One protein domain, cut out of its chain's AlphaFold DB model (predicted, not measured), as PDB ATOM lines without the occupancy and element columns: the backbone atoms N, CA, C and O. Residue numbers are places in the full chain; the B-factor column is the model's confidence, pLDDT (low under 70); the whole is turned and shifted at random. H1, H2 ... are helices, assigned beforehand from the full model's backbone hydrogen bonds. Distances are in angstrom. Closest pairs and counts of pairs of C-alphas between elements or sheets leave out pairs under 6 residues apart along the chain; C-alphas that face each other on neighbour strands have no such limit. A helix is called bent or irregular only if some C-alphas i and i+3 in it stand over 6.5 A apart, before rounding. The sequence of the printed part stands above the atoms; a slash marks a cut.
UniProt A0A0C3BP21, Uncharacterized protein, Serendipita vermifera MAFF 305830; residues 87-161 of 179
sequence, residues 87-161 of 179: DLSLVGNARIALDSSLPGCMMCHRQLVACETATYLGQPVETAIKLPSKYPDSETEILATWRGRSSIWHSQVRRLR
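Overview. This is residues 87 to 161 of the 179 residues of an uncharacterized protein of Serendipita vermifera MAFF 305830 (UniProt A0A0C3BP21). One long, kinked helix, H3, runs along the length of the domain, with the short helix H1 packed on its last part and the short helix H2 near both. Between H2 and H3 a long loop, residues 112 to 138, swings out past the last part of H3 and returns along its length to where it begins. The printed part has 75 residues with three named helices in the order H1, H2, H3 and no named strand; it is all helix by class, though helices hold 33 of the 75 residues. The whole is compact, with a radius of gyration of the C-alphas of 12.7 A, and only just elongated, with spans of 38 by 25 by 15 A.

Along the chain. H1 is residues 94 to 98, beginning at C-alpha 94 at (-23.303, -30.058, -23.246). H2 is residues 106 to 111, beginning at C-alpha 106 at (-19.845, -30.831, -13.126). H3 is residues 139 to 160, 29.7 A from first to last C-alpha, and ends at C-alpha 160 at (-18.952, -22.507, -15.173). H3 is irregular, with C-alphas 144 and 147 7.6 A apart, and has a kink of 53 degrees near residue 146.

Arrangement. H1 touches H3, which meets it with residues 153 to 160 alone; their closest C-alphas, of Leu 98 and Val 157, are 6.2 A apart. H1 and H2 only just touch, with 3 pairs of C-alphas within 8 A; the closest, of Ala 97 and His 109, are 5.8 A apart. H2 and H3 are close but not clearly touching: their closest C-alphas, of Met 106 and Val 157, are 6.5 A apart. They run opposite ways at a steep tilt of 39 degrees. Every O i to N i+4 pair is within hydrogen-bond range in H1 and H2, and 14 of 18 are in H3.

Size, cuts and confidence. The C-alphas farthest apart, of Gly 122 and Thr 140, are 39.3 A apart. The printed part has no cut. The link from H1 to H2 is short, with 7 residues; that from H2 to H3 is long, with 27. The mean pLDDT of the printed part is 85.3, and residues 121 to 129 are under 70.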
ATOM      1  N   ASP A  87     -27.186 -38.777 -27.276       95.06
ATOM      2  CA  ASP A  87     -27.979 -38.457 -26.076       95.06
ATOM      3  C   ASP A  87     -27.311 -38.923 -24.776       95.06
ATOM      4  O   ASP A  87     -27.527 -38.337 -23.718       95.06
ATOM      5  N   LEU A  88     -26.489 -39.975 -24.836       95.44
ATOM      6  CA  LEU A  88     -25.720 -40.485 -23.695       95.44
ATOM      7  C   LEU A  88     -24.375 -39.764 -23.502       95.44
ATOM      8  O   LEU A  88     -23.766 -39.848 -22.437       95.44
ATOM      9  N   SER A  89     -23.879 -39.068 -24.520       95.12
ATOM     10  CA  SER A  89     -22.555 -38.449 -24.476       95.12
ATOM     11  C   SER A  89     -22.538 -37.134 -23.705       95.12
ATOM     12  O   SER A  89     -23.547 -36.433 -23.566       95.12
ATOM     13  N   LEU A  90     -21.342 -36.724 -23.286       93.00
ATOM     14  CA  LEU A  90     -21.127 -35.377 -22.755       93.00
ATOM     15  C   LEU A  90     -21.444 -34.293 -23.792       93.00
ATOM     16  O   LEU A  90     -21.921 -33.223 -23.425       93.00
ATOM     17  N   VAL A  91     -21.200 -34.566 -25.079       92.44
ATOM     18  CA  VAL A  91     -21.447 -33.619 -26.178       92.44
ATOM     19  C   VAL A  91     -22.941 -33.358 -26.344       92.44
ATOM     20  O   VAL A  91     -23.343 -32.198 -26.368       92.44
ATOM     21  N   GLY A  92     -23.771 -34.402 -26.386       92.81
ATOM     22  CA  GLY A  92     -25.221 -34.239 -26.532       92.81
ATOM     23  C   GLY A  92     -25.876 -33.534 -25.347       92.81
ATOM     24  O   GLY A  92     -26.836 -32.787 -25.519       92.81
ATOM     25  N   ASN A  93     -25.287 -33.668 -24.157       92.31
ATOM     26  CA  ASN A  93     -25.756 -33.004 -22.940       92.31
ATOM     27  C   ASN A  93     -25.045 -31.674 -22.641       92.31
ATOM     28  O   ASN A  93     -25.321 -31.029 -21.626       92.31
ATOM     29  N   ALA A  94     -24.133 -31.227 -23.507       90.25
ATOM     30  CA  ALA A  94     -23.303 -30.058 -23.246       90.25
ATOM     31  C   ALA A  94     -24.120 -28.769 -23.125       90.25
ATOM     32  O   ALA A  94     -23.813 -27.945 -22.270       90.25
ATOM     33  N   ARG A  95     -25.194 -28.614 -23.915       88.31
ATOM     34  CA  ARG A  95     -26.068 -27.432 -23.833       88.31
ATOM     35  C   ARG A  95     -26.655 -27.257 -22.431       88.31
ATOM     36  O   ARG A  95     -26.635 -26.154 -21.910       88.31
ATOM     37  N   ILE A  96     -27.101 -28.348 -21.805       89.62
ATOM     38  CA  ILE A  96     -27.627 -28.338 -20.431       89.62
ATOM     39  C   ILE A  96     -26.503 -28.024 -19.435       89.62
ATOM     40  O   ILE A  96     -26.664 -27.200 -18.542       89.62
ATOM     41  N   ALA A  97     -25.339 -28.659 -19.593       89.31
ATOM     42  CA  ALA A  97     -24.206 -28.444 -18.691       89.31
ATOM     43  C   ALA A  97     -23.656 -27.006 -18.738       89.31
ATOM     44  O   ALA A  97     -23.119 -26.523 -17.739       89.31
ATOM     45  N   LEU A  98     -23.795 -26.326 -19.877       87.25
ATOM     46  CA  LEU A  98     -23.297 -24.970 -20.121       87.25
ATOM     47  C   LEU A  98     -24.355 -23.878 -19.885       87.25
ATOM     48  O   LEU A  98     -24.004 -22.703 -19.875       87.25
ATOM     49  N   ASP A  99     -25.617 -24.245 -19.651       87.12
ATOM     50  CA  ASP A  99     -26.691 -23.299 -19.340       87.12
ATOM     51  C   ASP A  99     -26.534 -22.719 -17.928       87.12
ATOM     52  O   ASP A  99     -26.847 -23.371 -16.928       87.12
ATOM     53  N   SER A 100     -26.071 -21.473 -17.835       84.81
ATOM     54  CA  SER A 100     -25.823 -20.802 -16.557       84.81
ATOM     55  C   SER A 100     -27.058 -20.633 -15.672       84.81
ATOM     56  O   SER A 100     -26.898 -20.461 -14.462       84.81
ATOM     57  N   SER A 101     -28.264 -20.686 -16.252       85.94
ATOM     58  CA  SER A 101     -29.527 -20.551 -15.520       85.94
ATOM     59  C   SER A 101     -29.902 -21.811 -14.738       85.94
ATOM     60  O   SER A 101     -30.618 -21.733 -13.740       85.94
ATOM     61  N   LEU A 102     -29.388 -22.974 -15.147       88.69
ATOM     62  CA  LEU A 102     -29.614 -24.234 -14.449       88.69
ATOM     63  C   LEU A 102     -28.586 -24.397 -13.328       88.69
ATOM     64  O   LEU A 102     -27.404 -24.181 -13.589       88.69
ATOM     65  N   PRO A 103     -28.962 -24.817 -12.109       89.62
ATOM     66  CA  PRO A 103     -28.000 -25.204 -11.084       89.62
ATOM     67  C   PRO A 103     -27.381 -26.570 -11.412       89.62
ATOM     68  O   PRO A 103     -27.950 -27.376 -12.152       89.62
ATOM     69  N   GLY A 104     -26.214 -26.855 -10.840       89.94
ATOM     70  CA  GLY A 104     -25.548 -28.133 -11.050       89.94
ATOM     71  C   GLY A 104     -24.035 -28.059 -10.908       89.94
ATOM     72  O   GLY A 104     -23.387 -27.135 -11.394       89.94
ATOM     73  N   CYS A 105     -23.439 -29.069 -10.277       90.44
ATOM     74  CA  CYS A 105     -21.998 -29.282 -10.344       90.44
ATOM     75  C   CYS A 105     -21.635 -30.112 -11.587       90.44
ATOM     76  O   CYS A 105     -22.464 -30.834 -12.150       90.44
ATOM     77  N   MET A 106     -20.362 -30.074 -11.982       89.12
ATOM     78  CA  MET A 106     -19.845 -30.831 -13.126       89.12
ATOM     79  C   MET A 106     -20.129 -32.340 -13.008       89.12
ATOM     80  O   MET A 106     -20.468 -32.990 -13.997       89.12
ATOM     81  N   MET A 107     -20.011 -32.904 -11.800       88.25
ATOM     82  CA  MET A 107     -20.226 -34.334 -11.562       88.25
ATOM     83  C   MET A 107     -21.687 -34.744 -11.765       88.25
ATOM     84  O   MET A 107     -21.941 -35.755 -12.413       88.25
ATOM     85  N   CYS A 108     -22.636 -33.949 -11.273       89.94
ATOM     86  CA  CYS A 108     -24.063 -34.220 -11.420       89.94
ATOM     87  C   CYS A 108     -24.519 -34.078 -12.879       89.94
ATOM     88  O   CYS A 108     -25.215 -34.961 -13.377       89.94
ATOM     89  N   HIS A 109     -24.024 -33.075 -13.617       90.44
ATOM     90  CA  HIS A 109     -24.278 -32.977 -15.061       90.44
ATOM     91  C   HIS A 109     -23.749 -34.188 -15.834       90.44
ATOM     92  O   HIS A 109     -24.458 -34.728 -16.677       90.44
ATOM     93  N   ARG A 110     -22.544 -34.675 -15.511       88.88
ATOM     94  CA  ARG A 110     -22.001 -35.911 -16.103       88.88
ATOM     95  C   ARG A 110     -22.877 -37.139 -15.818       88.88
ATOM     96  O   ARG A 110     -22.898 -38.074 -16.609       88.88
ATOM     97  N   GLN A 111     -23.581 -37.144 -14.691       88.50
ATOM     98  CA  GLN A 111     -24.455 -38.238 -14.256       88.50
ATOM     99  C   GLN A 111     -25.899 -38.081 -14.738       88.50
ATOM    100  O   GLN A 111     -26.699 -38.984 -14.508       88.50
ATOM    101  N   LEU A 112     -26.228 -36.969 -15.406       89.62
ATOM    102  CA  LEU A 112     -27.595 -36.605 -15.791       89.62
ATOM    103  C   LEU A 112     -28.534 -36.493 -14.577       89.62
ATOM    104  O   LEU A 112     -29.701 -36.874 -14.633       89.62
ATOM    105  N   VAL A 113     -28.012 -35.976 -13.462       88.69
ATOM    106  CA  VAL A 113     -28.751 -35.765 -12.211       88.69
ATOM    107  C   VAL A 113     -28.708 -34.288 -11.834       88.69
ATOM    108  O   VAL A 113     -27.694 -33.619 -12.017       88.69
ATOM    109  N   ALA A 114     -29.806 -33.775 -11.280       87.94
ATOM    110  CA  ALA A 114     -29.871 -32.414 -10.766       87.94
ATOM    111  C   ALA A 114     -29.251 -32.302  -9.360       87.94
ATOM    112  O   ALA A 114     -29.416 -33.183  -8.510       87.94
ATOM    113  N   CYS A 115     -28.589 -31.180  -9.087       89.19
ATOM    114  CA  CYS A 115     -28.220 -30.774  -7.732       89.19
ATOM    115  C   CYS A 115     -28.305 -29.251  -7.592       89.19
ATOM    116  O   CYS A 115     -28.144 -28.534  -8.573       89.19
ATOM    117  N   GLU A 116     -28.468 -28.760  -6.367       88.56
ATOM    118  CA  GLU A 116     -28.643 -27.327  -6.067       88.56
ATOM    119  C   GLU A 116     -27.325 -26.535  -6.014       88.56
ATOM    120  O   GLU A 116     -27.313 -25.367  -5.638       88.56
ATOM    121  N   THR A 117     -26.188 -27.142  -6.378       86.38
ATOM    122  CA  THR A 117     -24.904 -26.429  -6.402       86.38
ATOM    123  C   THR A 117     -24.970 -25.246  -7.367       86.38
ATOM    124  O   THR A 117     -25.212 -25.433  -8.561       86.38
ATOM    125  N   ALA A 118     -24.742 -24.040  -6.842       78.75
ATOM    126  CA  ALA A 118     -24.829 -22.805  -7.605       78.75
ATOM    127  C   ALA A 118     -23.809 -22.753  -8.752       78.75
ATOM    128  O   ALA A 118     -22.680 -23.243  -8.644       78.75
ATOM    129  N   THR A 119     -24.219 -22.126  -9.850       77.06
ATOM    130  CA  THR A 119     -23.352 -21.798 -10.980       77.06
ATOM    131  C   THR A 119     -22.449 -20.617 -10.626       77.06
ATOM    132  O   THR A 119     -22.871 -19.712  -9.905       77.06
ATOM    133  N   TYR A 120     -21.219 -20.572 -11.146       71.94
ATOM    134  CA  TYR A 120     -20.391 -19.372 -11.003       71.94
ATOM    135  C   TYR A 120     -20.978 -18.250 -11.874       71.94
ATOM    136  O   TYR A 120     -20.749 -18.208 -13.077       71.94
ATOM    137  N   LEU A 121     -21.731 -17.330 -11.262       57.59
ATOM    138  CA  LEU A 121     -22.395 -16.201 -11.938       57.59
ATOM    139  C   LEU A 121     -21.431 -15.101 -12.439       57.59
ATOM    140  O   LEU A 121     -21.877 -14.081 -12.948       57.59
ATOM    141  N   GLY A 122     -20.112 -15.279 -12.289       53.34
ATOM    142  CA  GLY A 122     -19.114 -14.220 -12.495       53.34
ATOM    143  C   GLY A 122     -18.273 -14.297 -13.772       53.34
ATOM    144  O   GLY A 122     -17.418 -13.437 -13.960       53.34
ATOM    145  N   GLN A 123     -18.446 -15.305 -14.638       55.47
ATOM    146  CA  GLN A 123     -17.723 -15.359 -15.918       55.47
ATOM    147  C   GLN A 123     -18.677 -15.050 -17.080       55.47
ATOM    148  O   GLN A 123     -19.723 -15.694 -17.165       55.47
ATOM    149  N   PRO A 124     -18.328 -14.121 -17.994       53.59
ATOM    150  CA  PRO A 124     -19.117 -13.896 -19.196       53.59
ATOM    151  C   PRO A 124     -19.256 -15.214 -19.969       53.59
ATOM    152  O   PRO A 124     -18.266 -15.817 -20.390       53.59
ATOM    153  N   VAL A 125     -20.501 -15.662 -20.137       55.75
ATOM    154  CA  VAL A 125     -20.891 -16.910 -20.822       55.75
ATOM    155  C   VAL A 125     -20.659 -16.818 -22.344       55.75
ATOM    156  O   VAL A 125     -20.832 -17.784 -23.075       55.75
ATOM    157  N   GLU A 126     -20.177 -15.678 -22.844       52.31
ATOM    158  CA  GLU A 126     -20.013 -15.380 -24.271       52.31
ATOM    159  C   GLU A 126     -18.822 -16.065 -24.960       52.31
ATOM    160  O   GLU A 126     -18.504 -15.749 -26.106       52.31
ATOM    161  N   THR A 127     -18.164 -17.052 -24.336       55.78
ATOM    162  CA  THR A 127     -17.271 -17.900 -25.140       55.78
ATOM    163  C   THR A 127     -18.125 -18.925 -25.872       55.78
ATOM    164  O   THR A 127     -18.557 -19.906 -25.270       55.78
ATOM    165  N   ALA A 128     -18.353 -18.687 -27.170       61.03
ATOM    166  CA  ALA A 128     -19.048 -19.605 -28.065       61.03
ATOM    167  C   ALA A 128     -18.653 -21.059 -27.768       61.03
ATOM    168  O   ALA A 128     -17.467 -21.410 -27.699       61.03
ATOM    169  N   ILE A 129     -19.662 -21.894 -27.545       67.38
ATOM    170  CA  ILE A 129     -19.499 -23.297 -27.197       67.38
ATOM    171  C   ILE A 129     -18.793 -24.005 -28.366       67.38
ATOM    172  O   ILE A 129     -19.410 -24.341 -29.371       67.38
ATOM    173  N   LYS A 130     -17.483 -24.237 -28.242       75.81
ATOM    174  CA  LYS A 130     -16.670 -25.007 -29.197       75.81
ATOM    175  C   LYS A 130     -16.895 -26.517 -29.072       75.81
ATOM    176  O   LYS A 130     -15.946 -27.262 -28.843       75.81
ATOM    177  N   LEU A 131     -18.137 -26.975 -29.186       74.88
ATOM    178  CA  LEU A 131     -18.392 -28.406 -29.355       74.88
ATOM    179  C   LEU A 131     -17.995 -28.838 -30.771       74.88
ATOM    180  O   LEU A 131     -18.008 -28.013 -31.689       74.88
ATOM    181  N   PRO A 132     -17.645 -30.119 -30.971       79.06
ATOM    182  CA  PRO A 132     -17.506 -30.673 -32.311       79.06
ATOM    183  C   PRO A 132     -18.764 -30.379 -33.136       79.06
ATOM    184  O   PRO A 132     -19.877 -30.566 -32.645       79.06
ATOM    185  N   SER A 133     -18.592 -29.942 -34.385       77.50
ATOM    186  CA  SER A 133     -19.707 -29.634 -35.293       77.50
ATOM    187  C   SER A 133     -20.548 -30.862 -35.642       77.50
ATOM    188  O   SER A 133     -21.718 -30.728 -35.992       77.50
ATOM    189  N   LYS A 134     -19.959 -32.057 -35.534       89.44
ATOM    190  CA  LYS A 134     -20.618 -33.334 -35.781       89.44
ATOM    191  C   LYS A 134     -20.253 -34.344 -34.697       89.44
ATOM    192  O   LYS A 134     -19.103 -34.423 -34.260       89.44
ATOM    193  N   TYR A 135     -21.248 -35.116 -34.273       94.31
ATOM    194  CA  TYR A 135     -21.036 -36.278 -33.422       94.31
ATOM    195  C   TYR A 135     -20.661 -37.500 -34.275       94.31
ATOM    196  O   TYR A 135     -21.254 -37.668 -35.337       94.31
ATOM    197  N   PRO A 136     -19.714 -38.350 -33.843       95.94
ATOM    198  CA  PRO A 136     -19.355 -39.560 -34.582       95.94
ATOM    199  C   PRO A 136     -20.543 -40.502 -34.826       95.94
ATOM    200  O   PRO A 136     -21.304 -40.791 -33.900       95.94
ATOM    201  N   ASP A 137     -20.662 -41.034 -36.043       92.12
ATOM    202  CA  ASP A 137     -21.812 -41.864 -36.444       92.12
ATOM    203  C   ASP A 137     -21.626 -43.353 -36.094       92.12
ATOM    204  O   ASP A 137     -22.590 -44.118 -36.061       92.12
ATOM    205  N   SER A 138     -20.389 -43.787 -35.820       96.31
ATOM    206  CA  SER A 138     -20.053 -45.190 -35.541       96.31
ATOM    207  C   SER A 138     -19.418 -45.381 -34.166       96.31
ATOM    208  O   SER A 138     -18.658 -44.537 -33.700       96.31
ATOM    209  N   GLU A 139     -19.649 -46.530 -33.525       96.25
ATOM    210  CA  GLU A 139     -19.016 -46.849 -32.234       96.25
ATOM    211  C   GLU A 139     -17.486 -46.809 -32.284       96.25
ATOM    212  O   GLU A 139     -16.846 -46.369 -31.333       96.25
ATOM    213  N   THR A 140     -16.889 -47.256 -33.388       96.56
ATOM    214  CA  THR A 140     -15.433 -47.235 -33.575       96.56
ATOM    215  C   THR A 140     -14.901 -45.806 -33.545       96.56
ATOM    216  O   THR A 140     -13.938 -45.518 -32.835       96.56
ATOM    217  N   GLU A 141     -15.559 -44.891 -34.253       96.81
ATOM    218  CA  GLU A 141     -15.188 -43.478 -34.260       96.81
ATOM    219  C   GLU A 141     -15.497 -42.800 -32.913       96.81
ATOM    220  O   GLU A 141     -14.684 -42.014 -32.418       96.81
ATOM    221  N   ILE A 142     -16.616 -43.151 -32.262       97.56
ATOM    222  CA  ILE A 142     -16.960 -42.703 -30.900       97.56
ATOM    223  C   ILE A 142     -15.819 -43.041 -29.940       97.56
ATOM    224  O   ILE A 142     -15.346 -42.147 -29.234       97.56
ATOM    225  N   LEU A 143     -15.365 -44.299 -29.933       97.19
ATOM    226  CA  LEU A 143     -14.279 -44.777 -29.079       97.19
ATOM    227  C   LEU A 143     -12.947 -44.109 -29.432       97.19
ATOM    228  O   LEU A 143     -12.227 -43.702 -28.523       97.19
ATOM    229  N   ALA A 144     -12.617 -43.963 -30.717       96.06
ATOM    230  CA  ALA A 144     -11.356 -43.365 -31.161       96.06
ATOM    231  C   ALA A 144     -11.247 -41.873 -30.794       96.06
ATOM    232  O   ALA A 144     -10.191 -41.401 -30.374       96.06
ATOM    233  N   THR A 145     -12.350 -41.132 -30.903       94.62
ATOM    234  CA  THR A 145     -12.375 -39.670 -30.709       94.62
ATOM    235  C   THR A 145     -12.795 -39.238 -29.304       94.62
ATOM    236  O   THR A 145     -12.661 -38.058 -28.959       94.62
ATOM    237  N   TRP A 146     -13.279 -40.170 -28.470       94.25
ATOM    238  CA  TRP A 146     -13.839 -39.894 -27.142       94.25
ATOM    239  C   TRP A 146     -12.960 -38.965 -26.298       94.25
ATOM    240  O   TRP A 146     -13.447 -37.973 -25.754       94.25
ATOM    241  N   ARG A 147     -11.651 -39.237 -26.218       92.81
ATOM    242  CA  ARG A 147     -10.729 -38.459 -25.374       92.81
ATOM    243  C   ARG A 147     -10.712 -36.977 -25.758       92.81
ATOM    244  O   ARG A 147     -10.715 -36.124 -24.872       92.81
ATOM    245  N   GLY A 148     -10.717 -36.674 -27.058       92.06
ATOM    246  CA  GLY A 148     -10.755 -35.301 -27.564       92.06
ATOM    247  C   GLY A 148     -12.062 -34.603 -27.193       92.06
ATOM    248  O   GLY A 148     -12.038 -33.529 -26.592       92.06
ATOM    249  N   ARG A 149     -13.199 -35.265 -27.451       91.56
ATOM    250  CA  ARG A 149     -14.542 -34.754 -27.118       91.56
ATOM    251  C   ARG A 149     -14.699 -34.492 -25.617       91.56
ATOM    252  O   ARG A 149     -15.135 -33.417 -25.209       91.56
ATOM    253  N   SER A 150     -14.264 -35.443 -24.794       91.00
ATOM    254  CA  SER A 150     -14.308 -35.336 -23.338       91.00
ATOM    255  C   SER A 150     -13.429 -34.188 -22.829       91.00
ATOM    256  O   SER A 150     -13.852 -33.439 -21.950       91.00
ATOM    257  N   SER A 151     -12.231 -33.996 -23.394       90.19
ATOM    258  CA  SER A 151     -11.330 -32.898 -23.015       90.19
ATOM    259  C   SER A 151     -11.964 -31.522 -23.252       90.19
ATOM    260  O   SER A 151     -11.961 -30.678 -22.352       90.19
ATOM    261  N   ILE A 152     -12.580 -31.327 -24.425       88.81
ATOM    262  CA  ILE A 152     -13.293 -30.092 -24.777       88.81
ATOM    263  C   ILE A 152     -14.386 -29.810 -23.748       88.81
ATOM    264  O   ILE A 152     -14.385 -28.743 -23.130       88.81
ATOM    265  N   TRP A 153     -15.259 -30.788 -23.491       89.88
ATOM    266  CA  TRP A 153     -16.351 -30.631 -22.533       89.88
ATOM    267  C   TRP A 153     -15.842 -30.252 -21.138       89.88
ATOM    268  O   TRP A 153     -16.299 -29.273 -20.550       89.88
ATOM    269  N   HIS A 154     -14.833 -30.967 -20.626       88.38
ATOM    270  CA  HIS A 154     -14.264 -30.676 -19.310       88.38
ATOM    271  C   HIS A 154     -13.653 -29.274 -19.247       88.38
ATOM    272  O   HIS A 154     -13.795 -28.607 -18.226       88.38
ATOM    273  N   SER A 155     -12.983 -28.819 -20.309       86.88
ATOM    274  CA  SER A 155     -12.367 -27.488 -20.341       86.88
ATOM    275  C   SER A 155     -13.400 -26.363 -20.229       86.88
ATOM    276  O   SER A 155     -13.144 -25.359 -19.569       86.88
ATOM    277  N   GLN A 156     -14.586 -26.551 -20.815       86.44
ATOM    278  CA  GLN A 156     -15.650 -25.552 -20.808       86.44
ATOM    279  C   GLN A 156     -16.474 -25.611 -19.522       86.44
ATOM    280  O   GLN A 156     -16.640 -24.597 -18.847       86.44
ATOM    281  N   VAL A 157     -16.932 -26.799 -19.124       86.88
ATOM    282  CA  VAL A 157     -17.818 -26.951 -17.960       86.88
ATOM    283  C   VAL A 157     -17.106 -26.600 -16.654       86.88
ATOM    284  O   VAL A 157     -17.717 -25.998 -15.773       86.88
ATOM    285  N   ARG A 158     -15.796 -26.867 -16.536       86.94
ATOM    286  CA  ARG A 158     -15.000 -26.473 -15.356       86.94
ATOM    287  C   ARG A 158     -14.941 -24.965 -15.118       86.94
ATOM    288  O   ARG A 158     -14.649 -24.565 -13.998       86.94
ATOM    289  N   ARG A 159     -15.184 -24.141 -16.144       83.56
ATOM    290  CA  ARG A 159     -15.209 -22.676 -16.007       83.56
ATOM    291  C   ARG A 159     -16.516 -22.169 -15.402       83.56
ATOM    292  O   ARG A 159     -16.522 -21.116 -14.781       83.56
ATOM    293  N   LEU A 160     -17.604 -22.919 -15.577       83.94
ATOM    294  CA  LEU A 160     -18.952 -22.507 -15.173       83.94
ATOM    295  C   LEU A 160     -19.440 -23.227 -13.913       83.94
ATOM    296  O   LEU A 160     -20.272 -22.696 -13.177       83.94
ATOM    297  N   ARG A 161     -18.942 -24.441 -13.658       87.62
ATOM    298  CA  ARG A 161     -19.477 -25.344 -12.635       87.62
ATOM    299  C   ARG A 161     -18.455 -25.686 -11.568       87.62
ATOM    300  O   ARG A 161     -17.290 -25.956 -11.865       87.62
TER     301      ARG A 161